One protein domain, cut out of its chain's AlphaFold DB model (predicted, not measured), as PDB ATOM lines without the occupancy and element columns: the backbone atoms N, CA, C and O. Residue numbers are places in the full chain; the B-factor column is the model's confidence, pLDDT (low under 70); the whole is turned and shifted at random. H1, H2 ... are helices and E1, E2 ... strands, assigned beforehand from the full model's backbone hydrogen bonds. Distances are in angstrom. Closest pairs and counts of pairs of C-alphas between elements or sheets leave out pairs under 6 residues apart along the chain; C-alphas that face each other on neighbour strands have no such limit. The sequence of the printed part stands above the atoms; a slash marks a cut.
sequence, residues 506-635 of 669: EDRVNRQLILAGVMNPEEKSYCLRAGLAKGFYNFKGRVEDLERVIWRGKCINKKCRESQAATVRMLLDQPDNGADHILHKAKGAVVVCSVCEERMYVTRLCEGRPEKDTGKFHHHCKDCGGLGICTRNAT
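AT A GLANCE: This is residues 506 to 635 of the 669 residues of the protein "Caspase-like protein" of Nannochloropsis gaditana (UniProt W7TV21). This domain has little regular structure: loops join two strand hairpins, E1-E2 and E3-E4, with H3 and E3 nearest its middle, H1 and H2 toward one end, the loop between E1 and E2 reaching the far end at Lys 559, and residues 614 to 635 folding back along one side. The printed part has 130 residues, in order H1 H2 E1 E2 H3 H4 E3 E4, mixed in class, under half in named elements. It is compact, radius of gyration of the C-alphas 14.1 A, spanning 42 by 32 by 22 A.

IN THESE COORDINATES: Find E1, residues 549 to 554, starting at C-alpha (13.706, 1.318, 5.253), 14.4 A long; E2 is 563 to 567. E3 is 599 to 603; E4, 611 to 613, ends at (21.493, -13.421, 9.022). H1 is 506 to 515, 14.2 A; H2 526 to 533; H3 568 to 572; H4 580 to 583.

HOW THE PARTS SIT: See antiparallel hairpins E1-E2 (N 553 to O 564, 3.0 A) and E3-E4 (N 603 to O 611, 2.9 A). H1 and H2 touch, about perpendicular at 89 degrees, closest C-alphas Val 509 and Ala 533, 5.9 A. H2 and H3 only just touch, with 3 pairs of C-alphas within 8 A. H4 touches no helix. Every O i to N i+4 pair is within hydrogen-bond range in H1, H2 and H3; H4 is too short for one.

THE WHOLE: The printed part has no cut; links H2 to E1 and H4 to E3 are long. Residues 581 to 584 and 634 have pLDDT under 70.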
ATOM      1  N   GLU A 506       0.196 -11.606  -5.924       84.50
ATOM      2  CA  GLU A 506       1.397 -11.475  -6.744       84.50
ATOM      3  C   GLU A 506       1.221 -10.440  -7.862       84.50
ATOM      4  O   GLU A 506       1.918  -9.428  -7.838       84.50
ATOM      5  N   ASP A 507       0.199 -10.576  -8.721       81.75
ATOM      6  CA  ASP A 507      -0.141  -9.580  -9.758       81.75
ATOM      7  C   ASP A 507      -0.242  -8.161  -9.189       81.75
ATOM      8  O   ASP A 507       0.152  -7.177  -9.816       81.75
ATOM      9  N   ARG A 508      -0.823  -8.038  -7.988       88.69
ATOM     10  CA  ARG A 508      -0.973  -6.755  -7.302       88.69
ATOM     11  C   ARG A 508       0.383  -6.159  -6.928       88.69
ATOM     12  O   ARG A 508       0.581  -4.966  -7.148       88.69
ATOM     13  N   VAL A 509       1.291  -6.959  -6.370       90.81
ATOM     14  CA  VAL A 509       2.634  -6.503  -5.976       90.81
ATOM     15  C   VAL A 509       3.484  -6.194  -7.196       90.81
ATOM     16  O   VAL A 509       4.118  -5.145  -7.220       90.81
ATOM     17  N   ASN A 510       3.448  -7.032  -8.229       90.88
ATOM     18  CA  ASN A 510       4.250  -6.837  -9.435       90.88
ATOM     19  C   ASN A 510       3.828  -5.554 -10.163       90.88
ATOM     20  O   ASN A 510       4.678  -4.723 -10.475       90.88
ATOM     21  N   ARG A 511       2.516  -5.292 -10.294       86.19
ATOM     22  CA  ARG A 511       1.999  -4.005 -10.803       86.19
ATOM     23  C   ARG A 511       2.441  -2.812  -9.953       86.19
ATOM     24  O   ARG A 511       2.797  -1.780 -10.506       86.19
ATOM     25  N   GLN A 512       2.426  -2.925  -8.623       90.94
ATOM     26  CA  GLN A 512       2.915  -1.848  -7.755       90.94
ATOM     27  C   GLN A 512       4.423  -1.619  -7.923       90.94
ATOM     28  O   GLN A 512       4.858  -0.475  -7.945       90.94
ATOM     29  N   LEU A 513       5.223  -2.680  -8.037       91.06
ATOM     30  CA  LEU A 513       6.668  -2.586  -8.250       91.06
ATOM     31  C   LEU A 513       6.981  -1.886  -9.581       91.06
ATOM     32  O   LEU A 513       7.760  -0.935  -9.582       91.06
ATOM     33  N   ILE A 514       6.292  -2.259 -10.664       88.56
ATOM     34  CA  ILE A 514       6.397  -1.597 -11.976       88.56
ATOM     35  C   ILE A 514       6.043  -0.106 -11.873       88.56
ATOM     36  O   ILE A 514       6.818   0.735 -12.316       88.56
ATOM     37  N   LEU A 515       4.934   0.253 -11.207       82.06
ATOM     38  CA  LEU A 515       4.543   1.659 -10.993       82.06
ATOM     39  C   LEU A 515       5.575   2.474 -10.189       82.06
ATOM     40  O   LEU A 515       5.670   3.686 -10.364       82.06
ATOM     41  N   ALA A 516       6.366   1.823  -9.331       85.56
ATOM     42  CA  ALA A 516       7.463   2.457  -8.605       85.56
ATOM     43  C   ALA A 516       8.773   2.562  -9.419       85.56
ATOM     44  O   ALA A 516       9.755   3.091  -8.897       85.56
ATOM     45  N   GLY A 517       8.808   2.062 -10.661       83.94
ATOM     46  CA  GLY A 517       9.999   2.028 -11.515       83.94
ATOM     47  C   GLY A 517      10.898   0.804 -11.303       83.94
ATOM     48  O   GLY A 517      12.106   0.893 -11.511       83.94
ATOM     49  N   VAL A 518      10.350  -0.329 -10.845       81.56
ATOM     50  CA  VAL A 518      11.085  -1.603 -10.748       81.56
ATOM     51  C   VAL A 518      10.819  -2.447 -11.989       81.56
ATOM     52  O   VAL A 518       9.732  -3.008 -12.142       81.56
ATOM     53  N   MET A 519      11.843  -2.580 -12.830       74.38
ATOM     54  CA  MET A 519      11.850  -3.505 -13.966       74.38
ATOM     55  C   MET A 519      11.921  -4.963 -13.487       74.38
ATOM     56  O   MET A 519      12.500  -5.253 -12.433       74.38
ATOM     57  N   ASN A 520      11.316  -5.867 -14.263       79.81
ATOM     58  CA  ASN A 520      11.266  -7.319 -14.047       79.81
ATOM     59  C   ASN A 520      10.979  -7.735 -12.587       79.81
ATOM     60  O   ASN A 520      11.800  -8.408 -11.953       79.81
ATOM     61  N   PRO A 521       9.808  -7.376 -12.016       85.00
ATOM     62  CA  PRO A 521       9.469  -7.753 -10.644       85.00
ATOM     63  C   PRO A 521       9.484  -9.274 -10.429       85.00
ATOM     64  O   PRO A 521       9.787  -9.716  -9.326       85.00
ATOM     65  N   GLU A 522       9.233 -10.076 -11.469       85.69
ATOM     66  CA  GLU A 522       9.257 -11.543 -11.403       85.69
ATOM     67  C   GLU A 522      10.618 -12.129 -10.994       85.69
ATOM     68  O   GLU A 522      10.671 -13.192 -10.371       85.69
ATOM     69  N   GLU A 523      11.712 -11.422 -11.282       86.44
ATOM     70  CA  GLU A 523      13.085 -11.856 -10.999       86.44
ATOM     71  C   GLU A 523      13.575 -11.414  -9.611       86.44
ATOM     72  O   GLU A 523      14.506 -12.000  -9.051       86.44
ATOM     73  N   LYS A 524      12.928 -10.395  -9.028       93.31
ATOM     74  CA  LYS A 524      13.265  -9.840  -7.710       93.31
ATOM     75  C   LYS A 524      12.897 -10.801  -6.576       93.31
ATOM     76  O   LYS A 524      12.067 -11.696  -6.745       93.31
ATOM     77  N   SER A 525      13.494 -10.587  -5.400       93.88
ATOM     78  CA  SER A 525      13.359 -11.457  -4.222       93.88
ATOM     79  C   SER A 525      11.911 -11.874  -3.953       93.88
ATOM     80  O   SER A 525      11.061 -11.059  -3.576       93.88
ATOM     81  N   TYR A 526      11.656 -13.177  -4.065       93.88
ATOM     82  CA  TYR A 526      10.382 -13.804  -3.725       93.88
ATOM     83  C   TYR A 526      10.102 -13.644  -2.228       93.88
ATOM     84  O   TYR A 526       8.965 -13.385  -1.835       93.88
ATOM     85  N   CYS A 527      11.142 -13.702  -1.391       93.62
ATOM     86  CA  CYS A 527      11.049 -13.460   0.046       93.62
ATOM     87  C   CYS A 527      10.476 -12.063   0.350       93.62
ATOM     88  O   CYS A 527       9.552 -11.933   1.161       93.62
ATOM     89  N   LEU A 528      10.958 -11.017  -0.335       96.31
ATOM     90  CA  LEU A 528      10.423  -9.663  -0.179       96.31
ATOM     91  C   LEU A 528       9.047  -9.489  -0.835       96.31
ATOM     92  O   LEU A 528       8.142  -8.953  -0.191       96.31
ATOM     93  N   ARG A 529       8.861  -9.960  -2.076       95.38
ATOM     94  CA  ARG A 529       7.570  -9.898  -2.789       95.38
ATOM     95  C   ARG A 529       6.458 -10.562  -1.983       95.38
ATOM     96  O   ARG A 529       5.396  -9.966  -1.819       95.38
ATOM     97  N   ALA A 530       6.717 -11.718  -1.373       94.06
ATOM     98  CA  ALA A 530       5.788 -12.383  -0.460       94.06
ATOM     99  C   ALA A 530       5.443 -11.516   0.767       94.06
ATOM    100  O   ALA A 530       4.290 -11.491   1.198       94.06
ATOM    101  N   GLY A 531       6.413 -10.783   1.324       95.12
ATOM    102  CA  GLY A 531       6.185  -9.844   2.429       95.12
ATOM    103  C   GLY A 531       5.327  -8.634   2.037       95.12
ATOM    104  O   GLY A 531       4.439  -8.233   2.792       95.12
ATOM    105  N   LEU A 532       5.537  -8.095   0.831       95.25
ATOM    106  CA  LEU A 532       4.705  -7.042   0.232       95.25
ATOM    107  C   LEU A 532       3.280  -7.557  -0.050       95.25
ATOM    108  O   LEU A 532       2.299  -6.896   0.287       95.25
ATOM    109  N   ALA A 533       3.146  -8.776  -0.583       92.19
ATOM    110  CA  ALA A 533       1.865  -9.396  -0.931       92.19
ATOM    111  C   ALA A 533       0.998  -9.683   0.302       92.19
ATOM    112  O   ALA A 533      -0.218  -9.478   0.274       92.19
ATOM    113  N   LYS A 534       1.633 -10.080   1.410       92.12
ATOM    114  CA  LYS A 534       0.996 -10.248   2.727       92.12
ATOM    115  C   LYS A 534       0.716  -8.920   3.446       92.12
ATOM    116  O   LYS A 534       0.093  -8.926   4.500       92.12
ATOM    117  N   GLY A 535       1.159  -7.786   2.896       92.25
ATOM    118  CA  GLY A 535       0.918  -6.455   3.458       92.25
ATOM    119  C   GLY A 535       1.773  -6.104   4.681       92.25
ATOM    120  O   GLY A 535       1.502  -5.093   5.324       92.25
ATOM    121  N   PHE A 536       2.818  -6.880   4.997       94.94
ATOM    122  CA  PHE A 536       3.712  -6.588   6.130       94.94
ATOM    123  C   PHE A 536       4.492  -5.280   5.951       94.94
ATOM    124  O   PHE A 536       4.909  -4.656   6.925       94.94
ATOM    125  N   TYR A 537       4.673  -4.849   4.702       94.69
ATOM    126  CA  TYR A 537       5.380  -3.627   4.352       94.69
ATOM    127  C   TYR A 537       4.492  -2.778   3.436       94.69
ATOM    128  O   TYR A 537       4.279  -3.138   2.282       94.69
ATOM    129  N   ASN A 538       3.982  -1.645   3.934       91.12
ATOM    130  CA  ASN A 538       3.118  -0.749   3.155       91.12
ATOM    131  C   ASN A 538       3.834  -0.242   1.891       91.12
ATOM    132  O   ASN A 538       4.785   0.538   1.972       91.12
ATOM    133  N   PHE A 539       3.357  -0.675   0.733       93.69
ATOM    134  CA  PHE A 539       3.897  -0.331  -0.573       93.69
ATOM    135  C   PHE A 539       2.713  -0.035  -1.490       93.69
ATOM    136  O   PHE A 539       1.780  -0.834  -1.579       93.69
ATOM    137  N   LYS A 540       2.697   1.155  -2.095       90.06
ATOM    138  CA  LYS A 540       1.575   1.640  -2.913       90.06
ATOM    139  C   LYS A 540       1.941   1.781  -4.389       90.06
ATOM    140  O   LYS A 540       1.067   2.111  -5.180       90.06
ATOM    141  N   GLY A 541       3.189   1.479  -4.741       88.38
ATOM    142  CA  GLY A 541       3.723   1.625  -6.090       88.38
ATOM    143  C   GLY A 541       4.149   3.050  -6.417       88.38
ATOM    144  O   GLY A 541       3.938   3.512  -7.529       88.38
ATOM    145  N   ARG A 542       4.707   3.763  -5.434       91.38
ATOM    146  CA  ARG A 542       5.332   5.077  -5.629       91.38
ATOM    147  C   ARG A 542       6.845   4.939  -5.527       91.38
ATOM    148  O   ARG A 542       7.324   4.091  -4.772       91.38
ATOM    149  N   VAL A 543       7.590   5.803  -6.207       88.62
ATOM    150  CA  VAL A 543       9.062   5.764  -6.219       88.62
ATOM    151  C   VAL A 543       9.642   5.900  -4.801       88.62
ATOM    152  O   VAL A 543      10.589   5.200  -4.450       88.62
ATOM    153  N   GLU A 544       9.030   6.707  -3.926       92.81
ATOM    154  CA  GLU A 544       9.503   6.880  -2.540       92.81
ATOM    155  C   GLU A 544       9.273   5.633  -1.670       92.81
ATOM    156  O   GLU A 544       9.952   5.449  -0.656       92.81
ATOM    157  N   ASP A 545       8.343   4.748  -2.053       93.06
ATOM    158  CA  ASP A 545       8.132   3.487  -1.338       93.06
ATOM    159  C   ASP A 545       9.345   2.545  -1.497       93.06
ATOM    160  O   ASP A 545       9.524   1.667  -0.650       93.06
ATOM    161  N   LEU A 546      10.201   2.739  -2.517       95.00
ATOM    162  CA  LEU A 546      11.445   1.979  -2.716       95.00
ATOM    163  C   LEU A 546      12.540   2.340  -1.704       95.00
ATOM    164  O   LEU A 546      13.256   1.459  -1.225       95.00
ATOM    165  N   GLU A 547      12.636   3.615  -1.328       95.50
ATOM    166  CA  GLU A 547      13.627   4.103  -0.357       95.50
ATOM    167  C   GLU A 547      13.190   3.892   1.100       95.50
ATOM    168  O   GLU A 547      13.940   4.156   2.046       95.50
ATOM    169  N   ARG A 548      11.980   3.362   1.319       95.69
ATOM    170  CA  ARG A 548      11.489   3.038   2.656       95.69
ATOM    171  C   ARG A 548      12.355   1.953   3.296       95.69
ATOM    172  O   ARG A 548      12.468   0.834   2.802       95.69
ATOM    173  N   VAL A 549      12.918   2.267   4.459       96.50
ATOM    174  CA  VAL A 549      13.706   1.318   5.253       96.50
ATOM    175  C   VAL A 549      12.796   0.238   5.845       96.50
ATOM    176  O   VAL A 549      11.887   0.543   6.616       96.50
ATOM    177  N   ILE A 550      13.050  -1.025   5.491       95.88
ATOM    178  CA  ILE A 550      12.385  -2.212   6.056       95.88
ATOM    179  C   ILE A 550      13.080  -2.673   7.338       95.88
ATOM    180  O   ILE A 550      12.419  -3.135   8.267       95.88
ATOM    181  N   TRP A 551      14.407  -2.554   7.401       96.38
ATOM    182  CA  TRP A 551      15.203  -3.077   8.507       96.38
ATOM    183  C   TRP A 551      16.270  -2.088   8.968       96.38
ATOM    184  O   TRP A 551      16.893  -1.410   8.150       96.38
ATOM    185  N   ARG A 552      16.513  -2.044  10.282       95.69
ATOM    186  CA  ARG A 552      17.662  -1.374  10.902       95.69
ATOM    187  C   ARG A 552      18.249  -2.269  11.986       95.69
ATOM    188  O   ARG A 552      17.504  -2.864  12.761       95.69
ATOM    189  N   GLY A 553      19.572  -2.308  12.103       93.25
ATOM    190  CA  GLY A 553      20.227  -3.038  13.185       93.25
ATOM    191  C   GLY A 553      21.747  -2.938  13.164       93.25
ATOM    192  O   GLY A 553      22.352  -2.479  12.203       93.25
ATOM    193  N   LYS A 554      22.384  -3.370  14.254       93.19
ATOM    194  CA  LYS A 554      23.852  -3.362  14.380       93.19
ATOM    195  C   LYS A 554      24.497  -4.343  13.399       93.19
ATOM    196  O   LYS A 554      23.925  -5.413  13.175       93.19
ATOM    197  N   CYS A 555      25.708  -4.034  12.937       91.06
ATOM    198  CA  CYS A 555      26.566  -4.899  12.118       91.06
ATOM    199  C   CYS A 555      26.594  -6.372  12.588       91.06
ATOM    200  O   CYS A 555      26.410  -6.691  13.771       91.06
ATOM    201  N   ILE A 556      26.821  -7.299  11.656       88.31
ATOM    202  CA  ILE A 556      26.968  -8.730  11.945       88.31
ATOM    203  C   ILE A 556      28.264  -9.047  12.713       88.31
ATOM    204  O   ILE A 556      28.256  -9.874  13.626       88.31
ATOM    205  N   ASN A 557      29.350  -8.319  12.435       89.31
ATOM    206  CA  ASN A 557      30.589  -8.391  13.204       89.31
ATOM    207  C   ASN A 557      30.396  -7.743  14.583       89.31
ATOM    208  O   ASN A 557      30.287  -6.526  14.697       89.31
ATOM    209  N   LYS A 558      30.423  -8.560  15.645       88.44
ATOM    210  CA  LYS A 558      30.202  -8.138  17.042       88.44
ATOM    211  C   LYS A 558      31.187  -7.074  17.557       88.44
ATOM    212  O   LYS A 558      30.876  -6.409  18.542       88.44
ATOM    213  N   LYS A 559      32.366  -6.922  16.935       91.38
ATOM    214  CA  LYS A 559      33.340  -5.866  17.274       91.38
ATOM    215  C   LYS A 559      32.978  -4.522  16.635       91.38
ATOM    216  O   LYS A 559      33.327  -3.478  17.177       91.38
ATOM    217  N   CYS A 560      32.256  -4.538  15.515       90.19
ATOM    218  CA  CYS A 560      31.739  -3.347  14.861       90.19
ATOM    219  C   CYS A 560      30.422  -2.917  15.531       90.19
ATOM    220  O   CYS A 560      29.486  -3.705  15.662       90.19
ATOM    221  N   ARG A 561      30.341  -1.653  15.962       88.94
ATOM    222  CA  ARG A 561      29.130  -1.084  16.584       88.94
ATOM    223  C   ARG A 561      28.239  -0.324  15.598       88.94
ATOM    224  O   ARG A 561      27.204   0.188  16.015       88.94
ATOM    225  N   GLU A 562      28.628  -0.282  14.325       92.25
ATOM    226  CA  GLU A 562      27.946   0.495  13.297       92.25
ATOM    227  C   GLU A 562      26.515   0.007  13.058       92.25
ATOM    228  O   GLU A 562      26.241  -1.202  13.094       92.25
ATOM    229  N   SER A 563      25.605   0.948  12.810       93.38
ATOM    230  CA  SER A 563      24.197   0.649  12.552       93.38
ATOM    231  C   SER A 563      23.924   0.650  11.056       93.38
ATOM    232  O   SER A 563      24.183   1.621  10.359       93.38
ATOM    233  N   GLN A 564      23.375  -0.455  10.571       93.81
ATOM    234  CA  GLN A 564      23.036  -0.671   9.174       93.81
ATOM    235  C   GLN A 564      21.529  -0.516   8.962       93.81
ATOM    236  O   GLN A 564      20.731  -0.676   9.892       93.81
ATOM    237  N   ALA A 565      21.145  -0.207   7.727       94.81
ATOM    238  CA  ALA A 565      19.762  -0.111   7.290       94.81
ATOM    239  C   ALA A 565      19.599  -0.782   5.921       94.81
ATOM    240  O   ALA A 565      20.547  -0.818   5.141       94.81
ATOM    241  N   ALA A 566      18.403  -1.292   5.636       96.25
ATOM    242  CA  ALA A 566      18.064  -1.878   4.342       96.25
ATOM    243  C   ALA A 566      16.732  -1.313   3.833       96.25
ATOM    244  O   ALA A 566      15.722  -1.362   4.548       96.25
ATOM    245  N   THR A 567      16.735  -0.757   2.620       97.06
ATOM    246  CA  THR A 567      15.540  -0.232   1.935       97.06
ATOM    247  C   THR A 567      14.815  -1.327   1.153       97.06
ATOM    248  O   THR A 567      15.359  -2.415   0.955       97.06
ATOM    249  N   VAL A 568      13.588  -1.055   0.691       96.50
ATOM    250  CA  VAL A 568      12.883  -1.955  -0.239       96.50
ATOM    251  C   VAL A 568      13.734  -2.186  -1.491       96.50
ATOM    252  O   VAL A 568      13.922  -3.340  -1.860       96.50
ATOM    253  N   ARG A 569      14.318  -1.126  -2.081       95.56
ATOM    254  CA  ARG A 569      15.201  -1.222  -3.260       95.56
ATOM    255  C   ARG A 569      16.328  -2.232  -3.041       95.56
ATOM    256  O   ARG A 569      16.434  -3.186  -3.797       95.56
ATOM    257  N   MET A 570      17.113  -2.070  -1.971       95.12
ATOM    258  CA  MET A 570      18.231  -2.976  -1.665       95.12
ATOM    259  C   MET A 570      17.778  -4.431  -1.513       95.12
ATOM    260  O   MET A 570      18.471  -5.346  -1.941       95.12
ATOM    261  N   LEU A 571      16.631  -4.654  -0.868       95.81
ATOM    262  CA  LEU A 571      16.144  -5.994  -0.548       95.81
ATOM    263  C   LEU A 571      15.428  -6.690  -1.718       95.81
ATOM    264  O   LEU A 571      15.285  -7.909  -1.671       95.81
ATOM    265  N   LEU A 572      15.010  -5.962  -2.761       95.44
ATOM    266  CA  LEU A 572      14.491  -6.556  -4.002       95.44
ATOM    267  C   LEU A 572      15.584  -7.319  -4.759       95.44
ATOM    268  O   LEU A 572      15.296  -8.374  -5.321       95.44
ATOM    269  N   ASP A 573      16.824  -6.832  -4.717       92.44
ATOM    270  CA  ASP A 573      17.975  -7.446  -5.392       92.44
ATOM    271  C   ASP A 573      18.711  -8.484  -4.516       92.44
ATOM    272  O   ASP A 573      19.733  -9.042  -4.915       92.44
ATOM    273  N   GLN A 574      18.207  -8.775  -3.310       92.12
ATOM    274  CA  GLN A 574      18.783  -9.806  -2.448       92.12
ATOM    275  C   GLN A 574      18.368 -11.210  -2.927       92.12
ATOM    276  O   GLN A 574      17.172 -11.481  -3.036       92.12
ATOM    277  N   PRO A 575      19.304 -12.153  -3.136       90.75
ATOM    278  CA  PRO A 575      18.953 -13.495  -3.570       90.75
ATOM    279  C   PRO A 575      18.187 -14.251  -2.479       90.75
ATOM    280  O   PRO A 575      18.491 -14.170  -1.287       90.75
ATOM    281  N   ASP A 576      17.215 -15.047  -2.919       89.50
ATOM    282  CA  ASP A 576      16.310 -15.844  -2.080       89.50
ATOM    283  C   ASP A 576      16.983 -17.045  -1.382       89.50
ATOM    284  O   ASP A 576      16.343 -17.777  -0.628       89.50
ATOM    285  N   ASN A 577      18.284 -17.249  -1.598       85.31
ATOM    286  CA  ASN A 577      19.109 -18.173  -0.831       85.31
ATOM    287  C   ASN A 577      20.408 -17.486  -0.376       85.31
ATOM    288  O   ASN A 577      20.908 -16.572  -1.029       85.31
ATOM    289  N   GLY A 578      20.936 -17.921   0.768       79.56
ATOM    290  CA  GLY A 578      22.220 -17.472   1.316       79.56
ATOM    291  C   GLY A 578      23.283 -18.568   1.311       79.56
ATOM    292  O   GLY A 578      24.144 -18.597   2.188       79.56
ATOM    293  N   ALA A 579      23.218 -19.525   0.376       70.44
ATOM    294  CA  ALA A 579      24.118 -20.686   0.338       70.44
ATOM    295  C   ALA A 579      25.609 -20.300   0.196       70.44
ATOM    296  O   ALA A 579      26.502 -21.023   0.639       70.44
ATOM    297  N   ASP A 580      25.879 -19.116  -0.348       70.00
ATOM    298  CA  ASP A 580      27.208 -18.543  -0.537       70.00
ATOM    299  C   ASP A 580      27.895 -18.083   0.776       70.00
ATOM    300  O   ASP A 580      29.085 -17.750   0.766       70.00
ATOM    301  N   HIS A 581      27.190 -18.106   1.917       67.88
ATOM    302  CA  HIS A 581      27.729 -17.735   3.232       67.88
ATOM    303  C   HIS A 581      28.987 -18.527   3.624       67.88
ATOM    304  O   HIS A 581      29.870 -17.980   4.285       67.88
ATOM    305  N   ILE A 582      29.094 -19.791   3.190       62.66
ATOM    306  CA  ILE A 582      30.251 -20.664   3.453       62.66
ATOM    307  C   ILE A 582      31.374 -20.394   2.448       62.66
ATOM    308  O   ILE A 582      32.497 -20.070   2.830       62.66
ATOM    309  N   LEU A 583      31.078 -20.545   1.155       59.97
ATOM    310  CA  LEU A 583      32.095 -20.593   0.097       59.97
ATOM    311  C   LEU A 583      32.580 -19.209  -0.344       59.97
ATOM    312  O   LEU A 583      33.689 -19.075  -0.871       59.97
ATOM    313  N   HIS A 584      31.757 -18.175  -0.172       65.56
ATOM    314  CA  HIS A 584      31.989 -16.851  -0.749       65.56
ATOM    315  C   HIS A 584      31.853 -15.701   0.252       65.56
ATOM    316  O   HIS A 584      32.026 -14.555  -0.152       65.56
ATOM    317  N   LYS A 585      31.639 -15.988   1.545       73.19
ATOM    318  CA  LYS A 585      31.468 -14.985   2.613       73.19
ATOM    319  C   LYS A 585      30.297 -14.022   2.348       73.19
ATOM    320  O   LYS A 585      30.455 -12.813   2.492       73.19
ATOM    321  N   ALA A 586      29.142 -14.560   1.947       79.94
ATOM    322  CA  ALA A 586      27.924 -13.781   1.704       79.94
ATOM    323  C   ALA A 586      28.129 -12.644   0.676       79.94
ATOM    324  O   ALA A 586      27.751 -11.497   0.908       79.94
ATOM    325  N   LYS A 587      28.741 -12.941  -0.477       77.56
ATOM    326  CA  LYS A 587      28.862 -11.986  -1.595       77.56
ATOM    327  C   LYS A 587      27.497 -11.518  -2.098       77.56
ATOM    328  O   LYS A 587      27.383 -10.351  -2.464       77.56
ATOM    329  N   GLY A 588      26.495 -12.400  -2.093       80.94
ATOM    330  CA  GLY A 588      25.120 -12.087  -2.484       80.94
ATOM    331  C   GLY A 588      24.348 -11.243  -1.466       80.94
ATOM    332  O   GLY A 588      23.260 -10.770  -1.780       80.94
ATOM    333  N   ALA A 589      24.877 -11.013  -0.260       87.50
ATOM    334  CA  ALA A 589      24.241 -10.108   0.689       87.50
ATOM    335  C   ALA A 589      24.369  -8.642   0.240       87.50
ATOM    336  O   ALA A 589      25.464  -8.136  -0.034       87.50
ATOM    337  N   VAL A 590      23.218  -7.967   0.225       91.12
ATOM    338  CA  VAL A 590      23.022  -6.577  -0.225       91.12
ATOM    339  C   VAL A 590      23.331  -5.531   0.847       91.12
ATOM    340  O   VAL A 590      23.644  -4.389   0.519       91.12
ATOM    341  N   VAL A 591      23.279  -5.896   2.133       92.38
ATOM    342  CA  VAL A 591      23.661  -4.993   3.227       92.38
ATOM    343  C   VAL A 591      25.149  -5.162   3.511       92.38
ATOM    344  O   VAL A 591      25.577  -6.177   4.062       92.38
ATOM    345  N   VAL A 592      25.935  -4.147   3.151       92.44
ATOM    346  CA  VAL A 592      27.386  -4.086   3.372       92.44
ATOM    347  C   VAL A 592      27.683  -3.069   4.469       92.44
ATOM    348  O   VAL A 592      27.250  -1.923   4.386       92.44
ATOM    349  N   CYS A 593      28.433  -3.466   5.497       92.31
ATOM    350  CA  CYS A 593      28.819  -2.556   6.569       92.31
ATOM    351  C   CYS A 593      29.793  -1.478   6.070       92.31
ATOM    352  O   CYS A 593      30.922  -1.789   5.698       92.31
ATOM    353  N   SER A 594      29.401  -0.207   6.164       89.44
ATOM    354  CA  SER A 594      30.216   0.958   5.779       89.44
ATOM    355  C   SER A 594      31.570   1.088   6.496       89.44
ATOM    356  O   SER A 594      32.451   1.779   5.995       89.44
ATOM    357  N   VAL A 595      31.746   0.454   7.663       92.19
ATOM    358  CA  VAL A 595      32.954   0.589   8.506       92.19
ATOM    359  C   VAL A 595      33.894  -0.613   8.416       92.19
ATOM    360  O   VAL A 595      35.103  -0.452   8.553       92.19
ATOM    361  N   CYS A 596      33.366  -1.826   8.242       91.69
ATOM    362  CA  CYS A 596      34.183  -3.046   8.233       91.69
ATOM    363  C   CYS A 596      33.922  -3.973   7.041       91.69
ATOM    364  O   CYS A 596      34.365  -5.113   7.082       91.69
ATOM    365  N   GLU A 597      33.170  -3.517   6.034       90.62
ATOM    366  CA  GLU A 597      32.865  -4.197   4.758       90.62
ATOM    367  C   GLU A 597      32.154  -5.564   4.867       90.62
ATOM    368  O   GLU A 597      31.792  -6.178   3.865       90.62
ATOM    369  N   GLU A 598      31.887  -6.019   6.092       89.12
ATOM    370  CA  GLU A 598      31.162  -7.249   6.402       89.12
ATOM    371  C   GLU A 598      29.736  -7.199   5.859       89.12
ATOM    372  O   GLU A 598      28.995  -6.232   6.079       89.12
ATOM    373  N   ARG A 599      29.350  -8.274   5.175       90.50
ATOM    374  CA  ARG A 599      28.063  -8.400   4.493       90.50
ATOM    375  C   ARG A 599      27.068  -9.175   5.349       90.50
ATOM    376  O   ARG A 599      27.451 -10.079   6.088       90.50
ATOM    377  N   MET A 600      25.789  -8.824   5.263       89.62
ATOM    378  CA  MET A 600      24.721  -9.525   5.978       89.62
ATOM    379  C   MET A 600      23.435  -9.602   5.161       89.62
ATOM    380  O   MET A 600      23.050  -8.652   4.481       89.62
ATOM    381  N   TYR A 601      22.764 -10.743   5.258       92.50
ATOM    382  CA  TYR A 601      21.424 -10.921   4.719       92.50
ATOM    383  C   TYR A 601      20.398 -10.298   5.666       92.50
ATOM    384  O   TYR A 601      20.588 -10.326   6.883       92.50
ATOM    385  N   VAL A 602      19.288  -9.796   5.126       93.19
ATOM    386  CA  VAL A 602      18.063  -9.540   5.896       93.19
ATOM    387  C   VAL A 602      17.024 -10.571   5.475       93.19
ATOM    388  O   VAL A 602      16.540 -10.557   4.347       93.19
ATOM    389  N   THR A 603      16.714 -11.502   6.368       91.56
ATOM    390  CA  THR A 603      15.864 -12.666   6.089       91.56
ATOM    391  C   THR A 603      14.478 -12.486   6.705       91.56
ATOM    392  O   THR A 603      14.175 -11.433   7.269       91.56
ATOM    393  N   ARG A 604      13.601 -13.498   6.573       90.75
ATOM    394  CA  ARG A 604      12.233 -13.505   7.138       90.75
ATOM    395  C   ARG A 604      11.338 -12.343   6.672       90.75
ATOM    396  O   ARG A 604      10.321 -12.036   7.300       90.75
ATOM    397  N   LEU A 605      11.651 -11.757   5.514       94.38
ATOM    398  CA  LEU A 605      10.823 -10.739   4.857       94.38
ATOM    399  C   LEU A 605       9.422 -11.297   4.548       94.38
ATOM    400  O   LEU A 605       8.411 -10.656   4.834       94.38
ATOM    401  N   CYS A 606       9.361 -12.558   4.102       92.62
ATOM    402  CA  CYS A 606       8.118 -13.280   3.824       92.62
ATOM    403  C   CYS A 606       7.249 -13.557   5.074       92.62
ATOM    404  O   CYS A 606       6.115 -14.027   4.937       92.62
ATOM    405  N   GLU A 607       7.777 -13.294   6.277       92.94
ATOM    406  CA  GLU A 607       7.147 -13.504   7.590       92.94
ATOM    407  C   GLU A 607       6.850 -12.184   8.328       92.94
ATOM    408  O   GLU A 607       6.310 -12.208   9.433       92.94
ATOM    409  N   GLY A 608       7.239 -11.034   7.758       93.56
ATOM    410  CA  GLY A 608       7.081  -9.719   8.388       93.56
ATOM    411  C   GLY A 608       8.021  -9.472   9.573       93.56
ATOM    412  O   GLY A 608       7.818  -8.522  10.327       93.56
ATOM    413  N   ARG A 609       9.053 -10.308   9.751       93.25
ATOM    414  CA  ARG A 609       9.995 -10.264  10.884       93.25
ATOM    415  C   ARG A 609      11.434 -10.113  10.379       93.25
ATOM    416  O   ARG A 609      12.195 -11.069  10.463       93.25
ATOM    417  N   PRO A 610      11.807  -8.954   9.806       94.00
ATOM    418  CA  PRO A 610      13.107  -8.786   9.172       94.00
ATOM    419  C   PRO A 610      14.237  -8.920  10.202       94.00
ATOM    420  O   PRO A 610      14.317  -8.150  11.161       94.00
ATOM    421  N   GLU A 611      15.126  -9.886   9.994       91.31
ATOM    422  CA  GLU A 611      16.228 -10.223  10.903       91.31
ATOM    423  C   GLU A 611      17.552 -10.288  10.133       91.31
ATOM    424  O   GLU A 611      17.573 -10.689   8.970       91.31
ATOM    425  N   LYS A 612      18.671  -9.911  10.771       90.94
ATOM    426  CA  LYS A 612      19.997 -10.089  10.157       90.94
ATOM    427  C   LYS A 612      20.435 -11.548  10.227       90.94
ATOM    428  O   LYS A 612      20.360 -12.159  11.292       90.94
ATOM    429  N   ASP A 613      20.984 -12.055   9.134       87.75
ATOM    430  CA  ASP A 613      21.493 -13.421   9.022       87.75
ATOM    431  C   ASP A 613      22.862 -13.445   8.327       87.75
ATOM    432  O   ASP A 613      23.230 -12.519   7.597       87.75
ATOM    433  N   THR A 614      23.623 -14.520   8.533       83.31
ATOM    434  CA  THR A 614      24.858 -14.775   7.772       83.31
ATOM    435  C   THR A 614      24.575 -15.284   6.357       83.31
ATOM    436  O   THR A 614      25.486 -15.295   5.539       83.31
ATOM    437  N   GLY A 615      23.343 -15.718   6.080       79.56
ATOM    438  CA  GLY A 615      22.916 -16.460   4.893       79.56
ATOM    439  C   GLY A 615      22.634 -17.938   5.194       79.56
ATOM    440  O   GLY A 615      21.918 -18.592   4.438       79.56
ATOM    441  N   LYS A 616      23.112 -18.461   6.335       75.12
ATOM    442  CA  LYS A 616      22.966 -19.877   6.718       75.12
ATOM    443  C   LYS A 616      21.517 -20.330   6.815       75.12
ATOM    444  O   LYS A 616      21.184 -21.436   6.388       75.12
ATOM    445  N   PHE A 617      20.663 -19.483   7.374       71.19
ATOM    446  CA  PHE A 617      19.253 -19.799   7.581       71.19
ATOM    447  C   PHE A 617      18.364 -19.136   6.518       71.19
ATOM    448  O   PHE A 617      17.144 -19.068   6.675       71.19
ATOM    449  N   HIS A 618      18.961 -18.670   5.409       82.94
ATOM    450  CA  HIS A 618      18.233 -18.091   4.287       82.94
ATOM    451  C   HIS A 618      18.040 -19.090   3.145       82.94
ATOM    452  O   HIS A 618      18.958 -19.384   2.377       82.94
ATOM    453  N   HIS A 619      16.803 -19.553   3.015       87.88
ATOM    454  CA  HIS A 619      16.279 -20.165   1.803       87.88
ATOM    455  C   HIS A 619      14.787 -19.856   1.723       87.88
ATOM    456  O   HIS A 619      14.047 -20.061   2.693       87.88
ATOM    457  N   HIS A 620      14.349 -19.368   0.572       90.06
ATOM    458  CA  HIS A 620      12.953 -19.155   0.230       90.06
ATOM    459  C   HIS A 620      12.630 -19.999  -1.002       90.06
ATOM    460  O   HIS A 620      13.161 -19.769  -2.088       90.06
ATOM    461  N   CYS A 621      11.812 -21.032  -0.804       88.62
ATOM    462  CA  CYS A 621      11.487 -22.008  -1.834       88.62
ATOM    463  C   CYS A 621      10.520 -21.399  -2.852       88.62
ATOM    464  O   CYS A 621       9.453 -20.913  -2.471       88.62
ATOM    465  N   LYS A 622      10.893 -21.477  -4.136       87.88
ATOM    466  CA  LYS A 622      10.100 -20.996  -5.279       87.88
ATOM    467  C   LYS A 622       9.180 -22.067  -5.880       87.88
ATOM    468  O   LYS A 622       8.195 -21.710  -6.504       87.88
ATOM    469  N   ASP A 623       9.437 -23.358  -5.643       83.75
ATOM    470  CA  ASP A 623       8.548 -24.462  -6.062       83.75
ATOM    471  C   ASP A 623       7.238 -24.540  -5.236       83.75
ATOM    472  O   ASP A 623       6.355 -25.343  -5.534       83.75
ATOM    473  N   CYS A 624       7.093 -23.732  -4.178       81.81
ATOM    474  CA  CYS A 624       5.845 -23.605  -3.422       81.81
ATOM    475  C   CYS A 624       4.890 -22.614  -4.089       81.81
ATOM    476  O   CYS A 624       5.299 -21.504  -4.410       81.81
ATOM    477  N   GLY A 625       3.610 -22.982  -4.204       78.38
ATOM    478  CA  GLY A 625       2.603 -22.200  -4.928       78.38
ATOM    479  C   GLY A 625       2.480 -20.725  -4.511       78.38
ATOM    480  O   GLY A 625       2.544 -20.381  -3.326       78.38
ATOM    481  N   GLY A 626       2.255 -19.866  -5.510       83.44
ATOM    482  CA  GLY A 626       2.319 -18.409  -5.378       83.44
ATOM    483  C   GLY A 626       3.754 -17.932  -5.146       83.44
ATOM    484  O   GLY A 626       4.712 -18.560  -5.581       83.44
ATOM    485  N   LEU A 627       3.917 -16.861  -4.368       87.31
ATOM    486  CA  LEU A 627       5.220 -16.260  -4.056       87.31
ATOM    487  C   LEU A 627       6.126 -17.094  -3.121       87.31
ATOM    488  O   LEU A 627       7.053 -16.541  -2.533       87.31
ATOM    489  N   GLY A 628       5.890 -18.397  -2.954       87.44
ATOM    490  CA  GLY A 628       6.752 -19.297  -2.185       87.44
ATOM    491  C   GLY A 628       6.777 -19.088  -0.660       87.44
ATOM    492  O   GLY A 628       6.063 -18.249  -0.097       87.44
ATOM    493  N   ILE A 629       7.628 -19.857   0.038       88.12
ATOM    494  CA  ILE A 629       7.802 -19.764   1.503       88.12
ATOM    495  C   ILE A 629       9.266 -19.831   1.961       88.12
ATOM    496  O   ILE A 629      10.081 -20.574   1.414       88.12
ATOM    497  N   CYS A 630       9.578 -19.115   3.045       89.19
ATOM    498  CA  CYS A 630      10.863 -19.203   3.733       89.19
ATOM    499  C   CYS A 630      10.995 -20.565   4.445       89.19
ATOM    500  O   CYS A 630      10.279 -20.830   5.409       89.19
ATOM    501  N   THR A 631      11.936 -21.416   4.027       85.62
ATOM    502  CA  THR A 631      12.174 -22.748   4.627       85.62
ATOM    503  C   THR A 631      13.181 -22.718   5.783       85.62
ATOM    504  O   THR A 631      13.396 -23.738   6.436       85.62
ATOM    505  N   ARG A 632      13.780 -21.546   6.056       79.12
ATOM    506  CA  ARG A 632      14.680 -21.240   7.191       79.12
ATOM    507  C   ARG A 632      15.990 -22.045   7.260       79.12
ATOM    508  O   ARG A 632      16.679 -21.990   8.276       79.12
ATOM    509  N   ASN A 633      16.359 -22.763   6.202       75.50
ATOM    510  CA  ASN A 633      17.614 -23.510   6.128       75.50
ATOM    511  C   ASN A 633      18.116 -23.576   4.680       75.50
ATOM    512  O   ASN A 633      17.380 -24.019   3.800       75.50
ATOM    513  N   ALA A 634      19.368 -23.172   4.441       69.50
ATOM    514  CA  ALA A 634      19.995 -23.174   3.118       69.50
ATOM    515  C   ALA A 634      20.033 -24.557   2.431       69.50
ATOM    516  O   ALA A 634      20.097 -24.608   1.204       69.50
ATOM    517  N   THR A 635      19.981 -25.656   3.196       72.69
ATOM    518  CA  THR A 635      20.035 -27.042   2.688       72.69
ATOM    519  C   THR A 635      18.663 -27.696   2.477       72.69
ATOM    520  O   THR A 635      18.603 -28.835   2.011       72.69
TER     521      THR A 635